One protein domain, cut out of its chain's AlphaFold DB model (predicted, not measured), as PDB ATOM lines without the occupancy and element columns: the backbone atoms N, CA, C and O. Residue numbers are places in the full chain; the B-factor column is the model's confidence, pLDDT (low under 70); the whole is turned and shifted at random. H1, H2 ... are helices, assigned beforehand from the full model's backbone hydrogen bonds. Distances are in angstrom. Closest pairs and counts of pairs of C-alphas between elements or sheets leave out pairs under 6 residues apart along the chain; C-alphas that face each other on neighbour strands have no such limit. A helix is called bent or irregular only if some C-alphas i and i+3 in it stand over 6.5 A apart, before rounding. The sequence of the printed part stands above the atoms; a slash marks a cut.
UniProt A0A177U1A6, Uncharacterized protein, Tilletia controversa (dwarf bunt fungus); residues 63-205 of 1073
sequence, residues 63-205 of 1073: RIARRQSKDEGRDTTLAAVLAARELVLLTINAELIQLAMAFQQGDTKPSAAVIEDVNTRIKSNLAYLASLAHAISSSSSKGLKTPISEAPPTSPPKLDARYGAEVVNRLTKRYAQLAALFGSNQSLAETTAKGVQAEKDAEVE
ATOM      1  N   ARG A  63      69.645  43.730 -23.084       55.97
ATOM      2  CA  ARG A  63      68.284  44.285 -23.163       55.97
ATOM      3  C   ARG A  63      67.663  44.147 -24.556       55.97
ATOM      4  O   ARG A  63      66.449  43.993 -24.643       55.97
ATOM      5  N   ILE A  64      68.472  44.184 -25.617       65.50
ATOM      6  CA  ILE A  64      68.034  43.920 -26.999       65.50
ATOM      7  C   ILE A  64      67.767  42.423 -27.186       65.50
ATOM      8  O   ILE A  64      66.673  42.068 -27.613       65.50
ATOM      9  N   ALA A  65      68.686  41.551 -26.760       56.59
ATOM     10  CA  ALA A  65      68.512  40.100 -26.828       56.59
ATOM     11  C   ALA A  65      67.268  39.628 -26.053       56.59
ATOM     12  O   ALA A  65      66.488  38.842 -26.577       56.59
ATOM     13  N   ARG A  66      67.009  40.179 -24.855       56.78
ATOM     14  CA  ARG A  66      65.785  39.897 -24.071       56.78
ATOM     15  C   ARG A  66      64.496  40.468 -24.670       56.78
ATOM     16  O   ARG A  66      63.418  40.054 -24.251       56.78
ATOM     17  N   ARG A  67      64.578  41.448 -25.578       56.94
ATOM     18  CA  ARG A  67      63.417  41.930 -26.348       56.94
ATOM     19  C   ARG A  67      63.173  41.010 -27.538       56.94
ATOM     20  O   ARG A  67      62.090  40.453 -27.629       56.94
ATOM     21  N   GLN A  68      64.206  40.738 -28.334       55.62
ATOM     22  CA  GLN A  68      64.139  39.821 -29.477       55.62
ATOM     23  C   GLN A  68      63.640  38.427 -29.068       55.62
ATOM     24  O   GLN A  68      62.636  37.977 -29.603       55.62
ATOM     25  N   SER A  69      64.202  37.812 -28.022       52.25
ATOM     26  CA  SER A  69      63.731  36.506 -27.532       52.25
ATOM     27  C   SER A  69      62.308  36.537 -26.950       52.25
ATOM     28  O   SER A  69      61.652  35.503 -26.859       52.25
ATOM     29  N   LYS A  70      61.822  37.705 -26.506       56.81
ATOM     30  CA  LYS A  70      60.445  37.876 -26.014       56.81
ATOM     31  C   LYS A  70      59.454  38.051 -27.162       56.81
ATOM     32  O   LYS A  70      58.316  37.611 -27.029       56.81
ATOM     33  N   ASP A  71      59.872  38.675 -28.254       57.91
ATOM     34  CA  ASP A  71      59.037  38.872 -29.434       57.91
ATOM     35  C   ASP A  71      59.015  37.592 -30.304       57.91
ATOM     36  O   ASP A  71      57.932  37.133 -30.654       57.91
ATOM     37  N   GLU A  72      60.137  36.875 -30.459       61.19
ATOM     38  CA  GLU A  72      60.176  35.498 -31.005       61.19
ATOM     39  C   GLU A  72      59.308  34.517 -30.185       61.19
ATOM     40  O   GLU A  72      58.578  33.684 -30.730       61.19
ATOM     41  N   GLY A  73      59.338  34.642 -28.852       61.34
ATOM     42  CA  GLY A  73      58.469  33.879 -27.952       61.34
ATOM     43  C   GLY A  73      56.978  34.194 -28.128       61.34
ATOM     44  O   GLY A  73      56.143  33.317 -27.932       61.34
ATOM     45  N   ARG A  74      56.630  35.421 -28.536       65.50
ATOM     46  CA  ARG A  74      55.242  35.816 -28.828       65.50
ATOM     47  C   ARG A  74      54.773  35.286 -30.172       65.50
ATOM     48  O   ARG A  74      53.681  34.724 -30.238       65.50
ATOM     49  N   ASP A  75      55.593  35.410 -31.209       69.06
ATOM     50  CA  ASP A  75      55.243  34.951 -32.556       69.06
ATOM     51  C   ASP A  75      55.033  33.427 -32.590       69.06
ATOM     52  O   ASP A  75      54.078  32.941 -33.198       69.06
ATOM     53  N   THR A  76      55.846  32.671 -31.843       70.69
ATOM     54  CA  THR A  76      55.662  31.219 -31.672       70.69
ATOM     55  C   THR A  76      54.388  30.864 -30.891       70.69
ATOM     56  O   THR A  76      53.652  29.974 -31.321       70.69
ATOM     57  N   THR A  77      54.050  31.582 -29.808       78.75
ATOM     58  CA  THR A  77      52.754  31.385 -29.119       78.75
ATOM     59  C   THR A  77      51.552  31.752 -29.990       78.75
ATOM     60  O   THR A  77      50.551  31.035 -29.977       78.75
ATOM     61  N   LEU A  78      51.645  32.818 -30.794       80.31
ATOM     62  CA  LEU A  78      50.577  33.242 -31.699       80.31
ATOM     63  C   LEU A  78      50.337  32.199 -32.796       80.31
ATOM     64  O   LEU A  78      49.188  31.839 -33.048       80.31
ATOM     65  N   ALA A  79      51.405  31.671 -33.401       81.81
ATOM     66  CA  ALA A  79      51.315  30.599 -34.390       81.81
ATOM     67  C   ALA A  79      50.661  29.331 -33.809       81.81
ATOM     68  O   ALA A  79      49.762  28.769 -34.434       81.81
ATOM     69  N   ALA A  80      51.036  28.925 -32.589       84.69
ATOM     70  CA  ALA A  80      50.430  27.778 -31.909       84.69
ATOM     71  C   ALA A  80      48.930  27.986 -31.612       84.69
ATOM     72  O   ALA A  80      48.125  27.083 -31.836       84.69
ATOM     73  N   VAL A  81      48.530  29.182 -31.161       88.38
ATOM     74  CA  VAL A  81      47.113  29.518 -30.927       88.38
ATOM     75  C   VAL A  81      46.317  29.553 -32.237       88.38
ATOM     76  O   VAL A  81      45.176  29.092 -32.261       88.38
ATOM     77  N   LEU A  82      46.892  30.051 -33.336       86.50
ATOM     78  CA  LEU A  82      46.237  30.042 -34.650       86.50
ATOM     79  C   LEU A  82      46.057  28.616 -35.195       86.50
ATOM     80  O   LEU A  82      44.954  28.285 -35.626       86.50
ATOM     81  N   ALA A  83      47.076  27.758 -35.089       86.94
ATOM     82  CA  ALA A  83      46.979  26.348 -35.474       86.94
ATOM     83  C   ALA A  83      45.936  25.583 -34.633       86.94
ATOM     84  O   ALA A  83      45.156  24.795 -35.168       86.94
ATOM     85  N   ALA A  84      45.856  25.859 -33.326       90.88
ATOM     86  CA  ALA A  84      44.829  25.276 -32.462       90.88
ATOM     87  C   ALA A  84      43.409  25.757 -32.823       90.88
ATOM     88  O   ALA A  84      42.472  24.959 -32.800       90.88
ATOM     89  N   ARG A  85      43.234  27.038 -33.195       91.94
ATOM     90  CA  ARG A  85      41.945  27.564 -33.692       91.94
ATOM     91  C   ARG A  85      41.520  26.880 -34.988       91.94
ATOM     92  O   ARG A  85      40.355  26.515 -35.110       91.94
ATOM     93  N   GLU A  86      42.448  26.704 -35.926       91.69
ATOM     94  CA  GLU A  86      42.203  25.999 -37.187       91.69
ATOM     95  C   GLU A  86      41.741  24.558 -36.935       91.69
ATOM     96  O   GLU A  86      40.673  24.164 -37.408       91.69
ATOM     97  N   LEU A  87      42.482  23.808 -36.111       91.62
ATOM     98  CA  LEU A  87      42.159  22.417 -35.792       91.62
ATOM     99  C   LEU A  87      40.779  22.278 -35.133       91.62
ATOM    100  O   LEU A  87      39.949  21.511 -35.616       91.62
ATOM    101  N   VAL A  88      40.502  23.049 -34.074       94.50
ATOM    102  CA  VAL A  88      39.218  22.966 -33.350       94.50
ATOM    103  C   VAL A  88      38.038  23.324 -34.260       94.50
ATOM    104  O   VAL A  88      37.002  22.664 -34.194       94.50
ATOM    105  N   LEU A  89      38.180  24.316 -35.147       94.44
ATOM    106  CA  LEU A  89      37.131  24.675 -36.110       94.44
ATOM    107  C   LEU A  89      36.889  23.589 -37.164       94.44
ATOM    108  O   LEU A  89      35.734  23.349 -37.522       94.44
ATOM    109  N   LEU A  90      37.942  22.921 -37.639       94.00
ATOM    110  CA  LEU A  90      37.814  21.780 -38.547       94.00
ATOM    111  C   LEU A  90      37.090  20.609 -37.866       94.00
ATOM    112  O   LEU A  90      36.152  20.063 -38.449       94.00
ATOM    113  N   THR A  91      37.443  20.276 -36.620       94.00
ATOM    114  CA  THR A  91      36.767  19.215 -35.851       94.00
ATOM    115  C   THR A  91      35.299  19.550 -35.574       94.00
ATOM    116  O   THR A  91      34.435  18.697 -35.763       94.00
ATOM    117  N   ILE A  92      34.984  20.797 -35.194       95.44
ATOM    118  CA  ILE A  92      33.591  21.252 -35.029       95.44
ATOM    119  C   ILE A  92      32.823  21.108 -36.345       95.44
ATOM    120  O   ILE A  92      31.709  20.588 -36.347       95.44
ATOM    121  N   ASN A  93      33.400  21.530 -37.471       95.44
ATOM    122  CA  ASN A  93      32.734  21.411 -38.767       95.44
ATOM    123  C   ASN A  93      32.498  19.961 -39.189       95.44
ATOM    124  O   ASN A  93      31.447  19.688 -39.760       95.44
ATOM    125  N   ALA A  94      33.413  19.037 -38.891       94.56
ATOM    126  CA  ALA A  94      33.206  17.618 -39.164       94.56
ATOM    127  C   ALA A  94      31.980  17.067 -38.409       94.56
ATOM    128  O   ALA A  94      31.098  16.479 -39.033       94.56
ATOM    129  N   GLU A  95      31.873  17.333 -37.102       93.75
ATOM    130  CA  GLU A  95      30.724  16.928 -36.271       93.75
ATOM    131  C   GLU A  95      29.414  17.598 -36.737       93.75
ATOM    132  O   GLU A  95      28.382  16.938 -36.858       93.75
ATOM    133  N   LEU A  96      29.440  18.897 -37.067       94.81
ATOM    134  CA  LEU A  96      28.262  19.607 -37.587       94.81
ATOM    135  C   LEU A  96      27.811  19.078 -38.958       94.81
ATOM    136  O   LEU A  96      26.610  19.013 -39.213       94.81
ATOM    137  N   ILE A  97      28.744  18.696 -39.837       93.75
ATOM    138  CA  ILE A  97      28.428  18.102 -41.144       93.75
ATOM    139  C   ILE A  97      27.863  16.688 -40.967       93.75
ATOM    140  O   ILE A  97      26.879  16.361 -41.624       93.75
ATOM    141  N   GLN A  98      28.409  15.871 -40.059       91.94
ATOM    142  CA  GLN A  98      27.823  14.566 -39.716       91.94
ATOM    143  C   GLN A  98      26.387  14.714 -39.200       91.94
ATOM    144  O   GLN A  98      25.487  14.027 -39.680       91.94
ATOM    145  N   LEU A  99      26.151  15.673 -38.304       91.75
ATOM    146  CA  LEU A  99      24.817  15.987 -37.798       91.75
ATOM    147  C   LEU A  99      23.872  16.470 -38.917       91.75
ATOM    148  O   LEU A  99      22.732  16.019 -39.000       91.75
ATOM    149  N   ALA A 100      24.348  17.326 -39.827       92.19
ATOM    150  CA  ALA A 100      23.576  17.772 -40.987       92.19
ATOM    151  C   ALA A 100      23.264  16.632 -41.978       92.19
ATOM    152  O   ALA A 100      22.183  16.624 -42.566       92.19
ATOM    153  N   MET A 101      24.159  15.650 -42.141       92.25
ATOM    154  CA  MET A 101      23.885  14.441 -42.928       92.25
ATOM    155  C   MET A 101      22.833  13.555 -42.251       92.25
ATOM    156  O   MET A 101      21.895  13.138 -42.924       92.25
ATOM    157  N   ALA A 102      22.907  13.348 -40.931       89.38
ATOM    158  CA  ALA A 102      21.885  12.612 -40.177       89.38
ATOM    159  C   ALA A 102      20.497  13.288 -40.255       89.38
ATOM    160  O   ALA A 102      19.467  12.614 -40.322       89.38
ATOM    161  N   PHE A 103      20.456  14.626 -40.317       91.50
ATOM    162  CA  PHE A 103      19.226  15.387 -40.576       91.50
ATOM    163  C   PHE A 103      18.670  15.160 -41.991       91.50
ATOM    164  O   PHE A 103      17.455  15.116 -42.170       91.50
ATOM    165  N   GLN A 104      19.538  15.023 -43.001       90.00
ATOM    166  CA  GLN A 104      19.139  14.758 -44.391       90.00
ATOM    167  C   GLN A 104      18.720  13.300 -44.623       90.00
ATOM    168  O   GLN A 104      17.824  13.047 -45.425       90.00
ATOM    169  N   GLN A 105      19.348  12.353 -43.924       89.81
ATOM    170  CA  GLN A 105      19.040  10.920 -43.994       89.81
ATOM    171  C   GLN A 105      17.739  10.564 -43.253       89.81
ATOM    172  O   GLN A 105      17.113   9.554 -43.559       89.81
ATOM    173  N   GLY A 106      17.282  11.432 -42.343       85.44
ATOM    174  CA  GLY A 106      16.026  11.273 -41.607       85.44
ATOM    175  C   GLY A 106      16.155  10.492 -40.297       85.44
ATOM    176  O   GLY A 106      15.155  10.355 -39.588       85.44
ATOM    177  N   ASP A 107      17.369  10.054 -39.948       81.12
ATOM    178  CA  ASP A 107      17.708   9.349 -38.700       81.12
ATOM    179  C   ASP A 107      17.309  10.154 -37.457       81.12
ATOM    180  O   ASP A 107      16.901   9.606 -36.432       81.12
ATOM    181  N   THR A 108      17.381  11.482 -37.560       78.19
ATOM    182  CA  THR A 108      16.800  12.403 -36.583       78.19
ATOM    183  C   THR A 108      15.927  13.431 -37.294       78.19
ATOM    184  O   THR A 108      16.230  13.880 -38.397       78.19
ATOM    185  N   LYS A 109      14.816  13.814 -36.652       86.62
ATOM    186  CA  LYS A 109      13.878  14.837 -37.144       86.62
ATOM    187  C   LYS A 109      14.096  16.155 -36.388       86.62
ATOM    188  O   LYS A 109      13.433  16.373 -35.370       86.62
ATOM    189  N   PRO A 110      15.035  17.015 -36.821       87.12
ATOM    190  CA  PRO A 110      15.257  18.311 -36.194       87.12
ATOM    191  C   PRO A 110      14.135  19.307 -36.498       87.12
ATOM    192  O   PRO A 110      13.370  19.157 -37.452       87.12
ATOM    193  N   SER A 111      14.072  20.382 -35.712       90.75
ATOM    194  CA  SER A 111      13.293  21.563 -36.087       90.75
ATOM    195  C   SER A 111      14.020  22.367 -37.174       90.75
ATOM    196  O   SER A 111      15.248  22.332 -37.275       90.75
ATOM    197  N   ALA A 112      13.271  23.148 -37.960       89.75
ATOM    198  CA  ALA A 112      13.849  23.988 -39.014       89.75
ATOM    199  C   ALA A 112      14.914  24.961 -38.466       89.75
ATOM    200  O   ALA A 112      15.965  25.135 -39.074       89.75
ATOM    201  N   ALA A 113      14.687  25.505 -37.264       90.81
ATOM    202  CA  ALA A 113      15.631  26.383 -36.573       90.81
ATOM    203  C   ALA A 113      16.956  25.687 -36.210       90.81
ATOM    204  O   ALA A 113      18.008  26.316 -36.273       90.81
ATOM    205  N   VAL A 114      16.937  24.391 -35.864       91.62
ATOM    206  CA  VAL A 114      18.166  23.617 -35.596       91.62
ATOM    207  C   VAL A 114      18.926  23.336 -36.895       91.62
ATOM    208  O   VAL A 114      20.149  23.468 -36.920       91.62
ATOM    209  N   ILE A 115      18.222  23.019 -37.989       91.38
ATOM    210  CA  ILE A 115      18.835  22.881 -39.323       91.38
ATOM    211  C   ILE A 115      19.503  24.199 -39.742       91.38
ATOM    212  O   ILE A 115      20.625  24.191 -40.252       91.38
ATOM    213  N   GLU A 116      18.834  25.334 -39.538       92.88
ATOM    214  CA  GLU A 116      19.349  26.657 -39.897       92.88
ATOM    215  C   GLU A 116      20.550  27.074 -39.031       92.88
ATOM    216  O   GLU A 116      21.559  27.519 -39.581       92.88
ATOM    217  N   ASP A 117      20.499  26.858 -37.710       93.50
ATOM    218  CA  ASP A 117      21.607  27.131 -36.778       93.50
ATOM    219  C   ASP A 117      22.857  26.309 -37.147       93.50
ATOM    220  O   ASP A 117      23.942  26.867 -37.329       93.50
ATOM    221  N   VAL A 118      22.707  24.996 -37.370       93.62
ATOM    222  CA  VAL A 118      23.809  24.104 -37.782       93.62
ATOM    223  C   VAL A 118      24.399  24.527 -39.133       93.62
ATOM    224  O   VAL A 118      25.615  24.692 -39.242       93.62
ATOM    225  N   ASN A 119      23.569  24.788 -40.149       93.00
ATOM    226  CA  ASN A 119      24.050  25.233 -41.464       93.00
ATOM    227  C   ASN A 119      24.739  26.605 -41.417       93.00
ATOM    228  O   ASN A 119      25.729  26.827 -42.120       93.00
ATOM    229  N   THR A 120      24.236  27.528 -40.597       93.31
ATOM    230  CA  THR A 120      24.834  28.859 -40.419       93.31
ATOM    231  C   THR A 120      26.208  28.748 -39.766       93.31
ATOM    232  O   THR A 120      27.158  29.370 -40.240       93.31
ATOM    233  N   ARG A 121      26.351  27.877 -38.759       94.25
ATOM    234  CA  ARG A 121      27.625  27.606 -38.071       94.25
ATOM    235  C   ARG A 121      28.669  26.970 -38.978       94.25
ATOM    236  O   ARG A 121      29.814  27.417 -38.976       94.25
ATOM    237  N   ILE A 122      28.280  25.987 -39.796       94.00
ATOM    238  CA  ILE A 122      29.173  25.394 -40.807       94.00
ATOM    239  C   ILE A 122      29.704  26.499 -41.733       94.00
ATOM    240  O   ILE A 122      30.915  26.625 -41.919       94.00
ATOM    241  N   LYS A 123      28.816  27.359 -42.256       92.56
ATOM    242  CA  LYS A 123      29.195  28.480 -43.133       92.56
ATOM    243  C   LYS A 123      30.118  29.487 -42.440       92.56
ATOM    244  O   LYS A 123      31.141  29.841 -43.022       92.56
ATOM    245  N   SER A 124      29.808  29.927 -41.217       91.50
ATOM    246  CA  SER A 124      30.634  30.904 -40.486       91.50
ATOM    247  C   SER A 124      32.022  30.354 -40.157       91.50
ATOM    248  O   SER A 124      33.024  31.045 -40.330       91.50
ATOM    249  N   ASN A 125      32.098  29.089 -39.739       92.56
ATOM    250  CA  ASN A 125      33.361  28.432 -39.423       92.56
ATOM    251  C   ASN A 125      34.227  28.253 -40.679       92.56
ATOM    252  O   ASN A 125      35.423  28.531 -40.636       92.56
ATOM    253  N   LEU A 126      33.637  27.834 -41.809       91.38
ATOM    254  CA  LEU A 126      34.348  27.731 -43.092       91.38
ATOM    255  C   LEU A 126      34.821  29.102 -43.601       91.38
ATOM    256  O   LEU A 126      35.943  29.210 -44.094       91.38
ATOM    257  N   ALA A 127      34.018  30.157 -43.436       89.81
ATOM    258  CA  ALA A 127      34.416  31.521 -43.785       89.81
ATOM    259  C   ALA A 127      35.598  32.017 -42.929       89.81
ATOM    260  O   ALA A 127      36.541  32.602 -43.469       89.81
ATOM    261  N   TYR A 128      35.598  31.732 -41.622       89.75
ATOM    262  CA  TYR A 128      36.732  32.052 -40.750       89.75
ATOM    263  C   TYR A 128      37.982  31.240 -41.110       89.75
ATOM    264  O   TYR A 128      39.066  31.813 -41.209       89.75
ATOM    265  N   LEU A 129      37.848  29.935 -41.365       89.81
ATOM    266  CA  LEU A 129      38.957  29.080 -41.814       89.81
ATOM    267  C   LEU A 129      39.572  29.592 -43.126       89.81
ATOM    268  O   LEU A 129      40.792  29.693 -43.229       89.81
ATOM    269  N   ALA A 130      38.750  30.010 -44.092       87.62
ATOM    270  CA  ALA A 130      39.227  30.643 -45.321       87.62
ATOM    271  C   ALA A 130      39.950  31.980 -45.050       87.62
ATOM    272  O   ALA A 130      40.996  32.249 -45.645       87.62
ATOM    273  N   SER A 131      39.447  32.800 -44.117       85.50
ATOM    274  CA  SER A 131      40.116  34.039 -43.690       85.50
ATOM    275  C   SER A 131      41.463  33.767 -43.007       85.50
ATOM    276  O   SER A 131      42.437  34.476 -43.262       85.50
ATOM    277  N   LEU A 132      41.547  32.717 -42.186       82.94
ATOM    278  CA  LEU A 132      42.763  32.293 -41.491       82.94
ATOM    279  C   LEU A 132      43.805  31.729 -42.473       82.94
ATOM    280  O   LEU A 132      44.960  32.152 -42.431       82.94
ATOM    281  N   ALA A 133      43.396  30.898 -43.435       82.12
ATOM    282  CA  ALA A 133      44.263  30.434 -44.520       82.12
ATOM    283  C   ALA A 133      44.796  31.600 -45.381       82.12
ATOM    284  O   ALA A 133      45.974  31.621 -45.747       82.12
ATOM    285  N   HIS A 134      43.964  32.614 -45.657       78.50
ATOM    286  CA  HIS A 134      44.387  33.826 -46.369       78.50
ATOM    287  C   HIS A 134      45.315  34.720 -45.518       78.50
ATOM    288  O   HIS A 134      46.245  35.346 -46.044       78.50
ATOM    289  N   ALA A 135      45.115  34.786 -44.200       69.38
ATOM    290  CA  ALA A 135      46.018  35.490 -43.290       69.38
ATOM    291  C   ALA A 135      47.402  34.816 -43.250       69.38
ATOM    292  O   ALA A 135      48.417  35.502 -43.375       69.38
ATOM    293  N   ILE A 136      47.452  33.482 -43.179       67.75
ATOM    294  CA  ILE A 136      48.706  32.713 -43.217       67.75
ATOM    295  C   ILE A 136      49.418  32.911 -44.563       67.75
ATOM    296  O   ILE A 136      50.592  33.289 -44.574       67.75
ATOM    297  N   SER A 137      48.727  32.751 -45.697       66.06
ATOM    298  CA  SER A 137      49.349  32.867 -47.028       66.06
ATOM    299  C   SER A 137      49.861  34.277 -47.359       66.06
ATOM    300  O   SER A 137      50.866  34.417 -48.056       66.06
ATOM    301  N   SER A 138      49.226  35.326 -46.821       60.09
ATOM    302  CA  SER A 138      49.660  36.723 -46.997       60.09
ATOM    303  C   SER A 138      50.758  37.181 -46.022       60.09
ATOM    304  O   SER A 138      51.348  38.246 -46.222       60.09
ATOM    305  N   SER A 139      51.083  36.385 -44.995       53.88
ATOM    306  CA  SER A 139      52.008  36.778 -43.917       53.88
ATOM    307  C   SER A 139      53.505  36.716 -44.263       53.88
ATOM    308  O   SER A 139      54.326  37.200 -43.485       53.88
ATOM    309  N   SER A 140      53.895  36.201 -45.438       50.22
ATOM    310  CA  SER A 140      55.307  35.941 -45.799       50.22
ATOM    311  C   SER A 140      56.210  37.181 -45.948       50.22
ATOM    312  O   SER A 140      57.402  37.043 -46.218       50.22
ATOM    313  N   SER A 141      55.677  38.395 -45.764       44.97
ATOM    314  CA  SER A 141      56.457  39.647 -45.794       44.97
ATOM    315  C   SER A 141      56.111  40.670 -44.705       44.97
ATOM    316  O   SER A 141      56.877  41.616 -44.503       44.97
ATOM    317  N   LYS A 142      54.979  40.526 -44.001       47.09
ATOM    318  CA  LYS A 142      54.531  41.420 -42.918       47.09
ATOM    319  C   LYS A 142      53.766  40.577 -41.897       47.09
ATOM    320  O   LYS A 142      52.897  39.811 -42.294       47.09
ATOM    321  N   GLY A 143      54.121  40.716 -40.615       52.59
ATOM    322  CA  GLY A 143      53.750  39.781 -39.543       52.59
ATOM    323  C   GLY A 143      52.261  39.436 -39.446       52.59
ATOM    324  O   GLY A 143      51.402  40.239 -39.817       52.59
ATOM    325  N   LEU A 144      51.990  38.231 -38.926       54.56
ATOM    326  CA  LEU A 144      50.670  37.602 -38.783       54.56
ATOM    327  C   LEU A 144      49.619  38.572 -38.225       54.56
ATOM    328  O   LEU A 144      49.513  38.792 -37.019       54.56
ATOM    329  N   LYS A 145      48.811  39.140 -39.123       56.53
ATOM    330  CA  LYS A 145      47.621  39.901 -38.746       56.53
ATOM    331  C   LYS A 145      46.525  38.934 -38.321       56.53
ATOM    332  O   LYS A 145      46.372  37.863 -38.905       56.53
ATOM    333  N   THR A 146      45.730  39.340 -37.337       59.12
ATOM    334  CA  THR A 146      44.478  38.655 -37.008       59.12
ATOM    335  C   THR A 146      43.596  38.549 -38.260       59.12
ATOM    336  O   THR A 146      43.514  39.535 -39.001       59.12
ATOM    337  N   PRO A 147      42.952  37.393 -38.515       60.59
ATOM    338  CA  PRO A 147      42.065  37.227 -39.663       60.59
ATOM    339  C   PRO A 147      40.930  38.258 -39.648       60.59
ATOM    340  O   PRO A 147      40.550  38.771 -38.597       60.59
ATOM    341  N   ILE A 148      40.447  38.589 -40.845       57.09
ATOM    342  CA  ILE A 148      39.607  39.770 -41.102       57.09
ATOM    343  C   ILE A 148      38.114  39.465 -40.903       57.09
ATOM    344  O   ILE A 148      37.328  40.391 -40.714       57.09
ATOM    345  N   SER A 149      37.702  38.194 -40.954       62.66
ATOM    346  CA  SER A 149      36.296  37.840 -40.745       62.66
ATOM    347  C   SER A 149      35.865  38.026 -39.291       62.66
ATOM    348  O   SER A 149      36.673  37.959 -38.363       62.66
ATOM    349  N   GLU A 150      34.554  38.161 -39.097       70.56
ATOM    350  CA  GLU A 150      33.926  38.025 -37.787       70.56
ATOM    351  C   GLU A 150      34.373  36.721 -37.109       70.56
ATOM    352  O   GLU A 150      34.643  35.710 -37.772       70.56
ATOM    353  N   ALA A 151      34.496  36.762 -35.780       78.25
ATOM    354  CA  ALA A 151      34.854  35.587 -35.001       78.25
ATOM    355  C   ALA A 151      33.777  34.500 -35.175       78.25
ATOM    356  O   ALA A 151      32.586  34.822 -35.189       78.25
ATOM    357  N   PRO A 152      34.164  33.217 -35.287       87.31
ATOM    358  CA  PRO A 152      33.204  32.132 -35.372       87.31
ATOM    359  C   PRO A 152      32.379  32.084 -34.076       87.31
ATOM    360  O   PRO A 152      32.889  32.453 -33.010       87.31
ATOM    361  N   PRO A 153      31.121  31.617 -34.125       89.19
ATOM    362  CA  PRO A 153      30.312  31.458 -32.924       89.19
ATOM    363  C   PRO A 153      31.038  30.540 -31.933       89.19
ATOM    364  O   PRO A 153      31.457  29.446 -32.292       89.19
ATOM    365  N   THR A 154      31.205  30.982 -30.686       90.56
ATOM    366  CA  THR A 154      31.969  30.256 -29.651       90.56
ATOM    367  C   THR A 154      31.101  29.404 -28.723       90.56
ATOM    368  O   THR A 154      31.624  28.590 -27.969       90.56
ATOM    369  N   SER A 155      29.777  29.554 -28.777       90.88
ATOM    370  CA  SER A 155      28.809  28.678 -28.107       90.88
ATOM    371  C   SER A 155      28.449  27.480 -28.993       90.88
ATOM    372  O   SER A 155      28.486  27.629 -30.213       90.88
ATOM    373  N   PRO A 156      28.046  26.319 -28.447       89.25
ATOM    374  CA  PRO A 156      27.511  25.222 -29.254       89.25
ATOM    375  C   PRO A 156      26.147  25.559 -29.891       89.25
ATOM    376  O   PRO A 156      25.464  26.481 -29.428       89.25
ATOM    377  N   PRO A 157      25.735  24.839 -30.956       88.94
ATOM    378  CA  PRO A 157      24.358  24.877 -31.450       88.94
ATOM    379  C   PRO A 157      23.365  24.455 -30.366       88.94
ATOM    380  O   PRO A 157      23.692  23.660 -29.480       88.94
ATOM    381  N   LYS A 158      22.131  24.961 -30.447       87.12
ATOM    382  CA  LYS A 158      21.063  24.586 -29.504       87.12
ATOM    383  C   LYS A 158      20.492  23.213 -29.861       87.12
ATOM    384  O   LYS A 158      19.466  23.108 -30.526       87.12
ATOM    385  N   LEU A 159      21.188  22.171 -29.421       86.00
ATOM    386  CA  LEU A 159      20.802  20.775 -29.601       86.00
ATOM    387  C   LEU A 159      20.107  20.242 -28.345       86.00
ATOM    388  O   LEU A 159      20.618  20.360 -27.235       86.00
ATOM    389  N   ASP A 160      18.950  19.621 -28.541       78.81
ATOM    390  CA  ASP A 160      18.247  18.860 -27.511       78.81
ATOM    391  C   ASP A 160      18.946  17.512 -27.246       78.81
ATOM    392  O   ASP A 160      19.600  16.950 -28.125       78.81
ATOM    393  N   ALA A 161      18.705  16.902 -26.080       73.00
ATOM    394  CA  ALA A 161      19.276  15.594 -25.718       73.00
ATOM    395  C   ALA A 161      18.960  14.451 -26.718       73.00
ATOM    396  O   ALA A 161      19.698  13.469 -26.795       73.00
ATOM    397  N   ARG A 162      17.897  14.597 -27.523       78.88
ATOM    398  CA  ARG A 162      17.475  13.656 -28.582       78.88
ATOM    399  C   ARG A 162      18.454  13.502 -29.754       78.88
ATOM    400  O   ARG A 162      18.296  12.555 -30.514       78.88
ATOM    401  N   TYR A 163      19.458  14.371 -29.905       74.88
ATOM    402  CA  TYR A 163      20.496  14.228 -30.945       74.88
ATOM    403  C   TYR A 163      21.709  13.393 -30.489       74.88
ATOM    404  O   TYR A 163      22.756  13.417 -31.131       74.88
ATOM    405  N   GLY A 164      21.572  12.663 -29.378       79.94
ATOM    406  CA  GLY A 164      22.625  11.843 -28.785       79.94
ATOM    407  C   GLY A 164      23.493  12.647 -27.818       79.94
ATOM    408  O   GLY A 164      24.198  13.577 -28.211       79.94
ATOM    409  N   ALA A 165      23.480  12.256 -26.541       83.44
ATOM    410  CA  ALA A 165      24.265  12.917 -25.495       83.44
ATOM    411  C   ALA A 165      25.767  12.975 -25.832       83.44
ATOM    412  O   ALA A 165      26.434  13.951 -25.510       83.44
ATOM    413  N   GLU A 166      26.293  11.965 -26.528       86.75
ATOM    414  CA  GLU A 166      27.696  11.895 -26.938       86.75
ATOM    415  C   GLU A 166      28.079  12.989 -27.952       86.75
ATOM    416  O   GLU A 166      29.058  13.701 -27.732       86.75
ATOM    417  N   VAL A 167      27.278  13.192 -29.007       85.56
ATOM    418  CA  VAL A 167      27.501  14.243 -30.022       85.56
ATOM    419  C   VAL A 167      27.372  15.629 -29.390       85.56
ATOM    420  O   VAL A 167      28.218  16.500 -29.605       85.56
ATOM    421  N   VAL A 168      26.357  15.826 -28.540       87.50
ATOM    422  CA  VAL A 168      26.163  17.083 -27.798       87.50
ATOM    423  C   VAL A 168      27.343  17.357 -26.857       87.50
ATOM    424  O   VAL A 168      27.834  18.489 -26.813       87.50
ATOM    425  N   ASN A 169      27.859  16.343 -26.158       89.75
ATOM    426  CA  ASN A 169      29.025  16.471 -25.282       89.75
ATOM    427  C   ASN A 169      30.316  16.751 -26.069       89.75
ATOM    428  O   ASN A 169      31.074  17.643 -25.675       89.75
ATOM    429  N   ARG A 170      30.556  16.061 -27.197       90.31
ATOM    430  CA  ARG A 170      31.704  16.331 -28.086       90.31
ATOM    431  C   ARG A 170      31.671  17.763 -28.604       90.31
ATOM    432  O   ARG A 170      32.638  18.499 -28.398       90.31
ATOM    433  N   LEU A 171      30.552  18.196 -29.188       91.69
ATOM    434  CA  LEU A 171      30.383  19.573 -29.654       91.69
ATOM    435  C   LEU A 171      30.584  20.574 -28.508       91.69
ATOM    436  O   LEU A 171      31.366  21.509 -28.659       91.69
ATOM    437  N   THR A 172      29.966  20.362 -27.343       92.50
ATOM    438  CA  THR A 172      30.108  21.266 -26.186       92.50
ATOM    439  C   THR A 172      31.564  21.382 -25.720       92.50
ATOM    440  O   THR A 172      32.039  22.497 -25.499       92.50
ATOM    441  N   LYS A 173      32.315  20.270 -25.653       93.38
ATOM    442  CA  LYS A 173      33.757  20.269 -25.343       93.38
ATOM    443  C   LYS A 173      34.555  21.073 -26.375       93.38
ATOM    444  O   LYS A 173      35.347  21.937 -25.995       93.38
ATOM    445  N   ARG A 174      34.340  20.824 -27.673       93.81
ATOM    446  CA  ARG A 174      35.054  21.526 -28.756       93.81
ATOM    447  C   ARG A 174      34.719  23.022 -28.786       93.81
ATOM    448  O   ARG A 174      35.619  23.842 -28.939       93.81
ATOM    449  N   TYR A 175      33.465  23.402 -28.551       94.69
ATOM    450  CA  TYR A 175      33.068  24.808 -28.438       94.69
ATOM    451  C   TYR A 175      33.633  25.491 -27.181       94.69
ATOM    452  O   TYR A 175      34.038  26.647 -27.261       94.69
ATOM    453  N   ALA A 176      33.778  24.787 -26.053       93.44
ATOM    454  CA  ALA A 176      34.490  25.319 -24.886       93.44
ATOM    455  C   ALA A 176      35.989  25.556 -25.176       93.44
ATOM    456  O   ALA A 176      36.521  26.610 -24.818       93.44
ATOM    457  N   GLN A 177      36.654  24.634 -25.890       93.56
ATOM    458  CA  GLN A 177      38.021  24.838 -26.396       93.56
ATOM    459  C   GLN A 177      38.088  26.061 -27.331       93.56
ATOM    460  O   GLN A 177      38.970  26.906 -27.182       93.56
ATOM    461  N   LEU A 178      37.124  26.211 -28.247       93.75
ATOM    462  CA  LEU A 178      37.036  27.361 -29.150       93.75
ATOM    463  C   LEU A 178      36.862  28.683 -28.380       93.75
ATOM    464  O   LEU A 178      37.603  29.635 -28.615       93.75
ATOM    465  N   ALA A 179      35.939  28.735 -27.417       92.50
ATOM    466  CA  ALA A 179      35.712  29.907 -26.573       92.50
ATOM    467  C   ALA A 179      36.974  30.319 -25.796       92.50
ATOM    468  O   ALA A 179      37.291  31.506 -25.726       92.50
ATOM    469  N   ALA A 180      37.733  29.354 -25.271       92.06
ATOM    470  CA  ALA A 180      38.997  29.610 -24.586       92.06
ATOM    471  C   ALA A 180      40.106  30.108 -25.539       92.06
ATOM    472  O   ALA A 180      40.856  31.016 -25.181       92.06
ATOM    473  N   LEU A 181      40.171  29.594 -26.774       91.19
ATOM    474  CA  LEU A 181      41.111  30.049 -27.811       91.19
ATOM    475  C   LEU A 181      40.794  31.448 -28.368       91.19
ATOM    476  O   LEU A 181      41.703  32.122 -28.860       91.19
ATOM    477  N   PHE A 182      39.532  31.883 -28.326       88.81
ATOM    478  CA  PHE A 182      39.091  33.232 -28.717       88.81
ATOM    479  C   PHE A 182      38.944  34.202 -27.533       88.81
ATOM    480  O   PHE A 182      38.693  35.389 -27.744       88.81
ATOM    481  N   GLY A 183      39.122  33.723 -26.301       85.69
ATOM    482  CA  GLY A 183      39.054  34.538 -25.094       85.69
ATOM    483  C   GLY A 183      40.131  35.627 -25.046       85.69
ATOM    484  O   GLY A 183      41.218  35.495 -25.605       85.69
ATOM    485  N   SER A 184      39.844  36.707 -24.316       74.75
ATOM    486  CA  SER A 184      40.775  37.829 -24.120       74.75
ATOM    487  C   SER A 184      41.997  37.482 -23.260       74.75
ATOM    488  O   SER A 184      42.973  38.232 -23.247       74.75
ATOM    489  N   ASN A 185      41.965  36.360 -22.537       85.25
ATOM    490  CA  ASN A 185      43.073  35.914 -21.706       85.25
ATOM    491  C   ASN A 185      44.080  35.085 -22.522       85.25
ATOM    492  O   ASN A 185      43.870  33.897 -22.773       85.25
ATOM    493  N   GLN A 186      45.206  35.707 -22.879       82.75
ATOM    494  CA  GLN A 186      46.287  35.062 -23.627       82.75
ATOM    495  C   GLN A 186      46.816  33.788 -22.939       82.75
ATOM    496  O   GLN A 186      47.086  32.811 -23.634       82.75
ATOM    497  N   SER A 187      46.922  33.748 -21.601       85.50
ATOM    498  CA  SER A 187      47.435  32.548 -20.919       85.50
ATOM    499  C   SER A 187      46.490  31.356 -21.073       85.50
ATOM    500  O   SER A 187      46.951  30.243 -21.303       85.50
ATOM    501  N   LEU A 188      45.174  31.600 -21.034       87.94
ATOM    502  CA  LEU A 188      44.149  30.581 -21.261       87.94
ATOM    503  C   LEU A 188      44.161  30.079 -22.713       87.94
ATOM    504  O   LEU A 188      44.029  28.876 -22.949       87.94
ATOM    505  N   ALA A 189      44.358  30.974 -23.685       88.06
ATOM    506  CA  ALA A 189      44.500  30.591 -25.087       88.06
ATOM    507  C   ALA A 189      45.754  29.722 -25.307       88.06
ATOM    508  O   ALA A 189      45.675  28.696 -25.979       88.06
ATOM    509  N   GLU A 190      46.889  30.065 -24.686       88.06
ATOM    510  CA  GLU A 190      48.129  29.278 -24.750       88.06
ATOM    511  C   GLU A 190      48.012  27.906 -24.064       88.06
ATOM    512  O   GLU A 190      48.487  26.908 -24.614       88.06
ATOM    513  N   THR A 191      47.374  27.813 -22.889       90.62
ATOM    514  CA  THR A 191      47.132  26.510 -22.239       90.62
ATOM    515  C   THR A 191      46.165  25.653 -23.045       90.62
ATOM    516  O   THR A 191      46.387  24.452 -23.179       90.62
ATOM    517  N   THR A 192      45.133  26.262 -23.635       91.50
ATOM    518  CA  THR A 192      44.167  25.544 -24.477       91.50
ATOM    519  C   THR A 192      44.819  25.061 -25.767       91.50
ATOM    520  O   THR A 192      44.620  23.912 -26.137       91.50
ATOM    521  N   ALA A 193      45.664  25.874 -26.409       91.31
ATOM    522  CA  ALA A 193      46.405  25.463 -27.600       91.31
ATOM    523  C   ALA A 193      47.324  24.260 -27.327       91.31
ATOM    524  O   ALA A 193      47.362  23.324 -28.122       91.31
ATOM    525  N   LYS A 194      47.998  24.233 -26.168       90.06
ATOM    526  CA  LYS A 194      48.789  23.069 -25.728       90.06
ATOM    527  C   LYS A 194      47.923  21.840 -25.440       90.06
ATOM    528  O   LYS A 194      48.310  20.744 -25.820       90.06
ATOM    529  N   GLY A 195      46.760  22.015 -24.808       90.25
ATOM    530  CA  GLY A 195      45.815  20.920 -24.556       90.25
ATOM    531  C   GLY A 195      45.234  20.324 -25.842       90.25
ATOM    532  O   GLY A 195      45.168  19.109 -25.973       90.25
ATOM    533  N   VAL A 196      44.889  21.173 -26.814       90.75
ATOM    534  CA  VAL A 196      44.423  20.777 -28.153       90.75
ATOM    535  C   VAL A 196      45.517  20.034 -28.926       90.75
ATOM    536  O   VAL A 196      45.234  19.022 -29.561       90.75
ATOM    537  N   GLN A 197      46.770  20.493 -28.841       88.25
ATOM    538  CA  GLN A 197      47.905  19.793 -29.445       88.25
ATOM    539  C   GLN A 197      48.139  18.422 -28.787       88.25
ATOM    540  O   GLN A 197      48.252  17.433 -29.498       88.25
ATOM    541  N   ALA A 198      48.117  18.336 -27.453       87.81
ATOM    542  CA  ALA A 198      48.268  17.068 -26.736       87.81
ATOM    543  C   ALA A 198      47.125  16.076 -27.022       87.81
ATOM    544  O   ALA A 198      47.366  14.877 -27.112       87.81
ATOM    545  N   GLU A 199      45.890  16.558 -27.200       87.06
ATOM    546  CA  GLU A 199      44.756  15.722 -27.605       87.06
ATOM    547  C   GLU A 199      44.946  15.168 -29.024       87.06
ATOM    548  O   GLU A 199      44.747  13.977 -29.238       87.06
ATOM    549  N   LYS A 200      45.431  15.989 -29.966       86.00
ATOM    550  CA  LYS A 200      45.801  15.535 -31.316       86.00
ATOM    551  C   LYS A 200      46.935  14.508 -31.292       86.00
ATOM    552  O   LYS A 200      46.871  13.515 -32.011       86.00
ATOM    553  N   ASP A 201      47.972  14.746 -30.495       83.88
ATOM    554  CA  ASP A 201      49.124  13.844 -30.408       83.88
ATOM    555  C   ASP A 201      48.712  12.492 -29.791       83.88
ATOM    556  O   ASP A 201      49.118  11.445 -30.292       83.88
ATOM    557  N   ALA A 202      47.807  12.496 -28.804       85.00
ATOM    558  CA  ALA A 202      47.201  11.285 -28.245       85.00
ATOM    559  C   ALA A 202      46.237  10.572 -29.219       85.00
ATOM    560  O   ALA A 202      46.201   9.342 -29.250       85.00
ATOM    561  N   GLU A 203      45.472  11.304 -30.040       78.12
ATOM    562  CA  GLU A 203      44.671  10.723 -31.134       78.12
ATOM    563  C   GLU A 203      45.578  10.033 -32.176       78.12
ATOM    564  O   GLU A 203      45.250   8.948 -32.651       78.12
ATOM    565  N   VAL A 204      46.758  10.593 -32.479       73.56
ATOM    566  CA  VAL A 204      47.759   9.961 -33.365       73.56
ATOM    567  C   VAL A 204      48.423   8.742 -32.712       73.56
ATOM    568  O   VAL A 204      48.644   7.744 -33.394       73.56
ATOM    569  N   GLU A 205      48.722   8.786 -31.412       70.75
ATOM    570  CA  GLU A 205      49.315   7.661 -30.673       70.75
ATOM    571  C   GLU A 205      48.329   6.491 -30.512       70.75
ATOM    572  O   GLU A 205      48.698   5.335 -30.705       70.75
TER     573      GLU A 205
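AT A GLANCE: This is residues 63 to 205 of the 1073 residues of an uncharacterized protein of Tilletia controversa (dwarf bunt fungus) (UniProt A0A177U1A6). One very long helix, H1, runs the length of the domain as its spine; H2 folds back beside it on one side, and on the other side H3 and H4 make a V, H3 roughly along H1 and H4 crossing it steeply. The first residues of H1, 63 to 74, stick out as a free arm that adds to the length, and the long link from H2 to H3, residues 139 to 164, leads from the one side of H1 to the other. The printed part has 143 residues with four named helices, H1 to H4 in that order along the chain, and no named strand; its class is all helix. It is only just compact, close to loose, with a radius of gyration of the C-alphas of 17.4 A, and its three spans are 63, 30 and 28 A; without the stretches that stand free the body spans 46 by 32 by 25 A.

HOW THE PARTS SIT: H1, residues 63 to 105, is the hub and touches the three other helices. H2, residues 112 to 138, touches H1, the closest C-alphas being those of Asn 93 and Ile 122, 5.7 A apart. The two form a helical hairpin and run opposite ways at a shallow tilt of 33 degrees, only just short of steep. H3, residues 165 to 182, touches H1 with residues 81 to 95 of H1 alone; the closest C-alphas are those of Val 88 and Arg 174, 6.4 A apart. H3 and H1 run opposite ways at a shallow tilt of 27 degrees. H4, residues 186 to 205, touches H1 with its residues 189 to 197 alone, and H1 touches it with residues 77 to 88 alone. Their closest C-alphas are those of Ala 84 and Ala 193, 5.1 A apart, and they run the same way at a steep tilt of 59 degrees. H3 and H4 form a second helical hairpin, running opposite ways at a steep tilt of 44 degrees. They touch through residues 177 to 182 of H3 and 188 to 196 of H4, with the C-alphas of Leu 181 and Ala 189 closest at 4.4 A. The helix packing is part aligned, part crossed: two of the four touching pairs are at a shallow tilt. H2 is apart from both H3 and H4. In H2, H3 and H4 every O i to N i+4 pair is within hydrogen-bond range; in H1 it is 38 of 39.

IN THESE COORDINATES: H1 begins at C-alpha 63, at (68.284, 44.285, -23.163), and ends 63.0 A away at C-alpha 105, at (19.040, 10.920, -43.994). H2, from Ala 112 to Ser 138, measures 38.8 A. H3, from Ala 165 to Phe 182, measures 25.4 A. H4, from Gln 186 to Glu 205, measures 28.5 A and ends at C-alpha 205, at (49.315, 7.661, -30.673). No helix is bent.

THE WHOLE: The two C-alphas farthest apart are those of Arg 63 and Gly 106, 64.5 A, and the outline is a rod. Residues 63 to 74, which belong to H1, stand free, and so do residues 137 to 142. The link from H2 to H3 is long, with 26 residues; the link from H1 to H2 is short, with 6, and that from H3 to H4 is tight, with 3. The printed part has no cut. The mean pLDDT of the printed part is 82.2, and it is under 70 in 28 residues, 63 to 75 and 135 to 149.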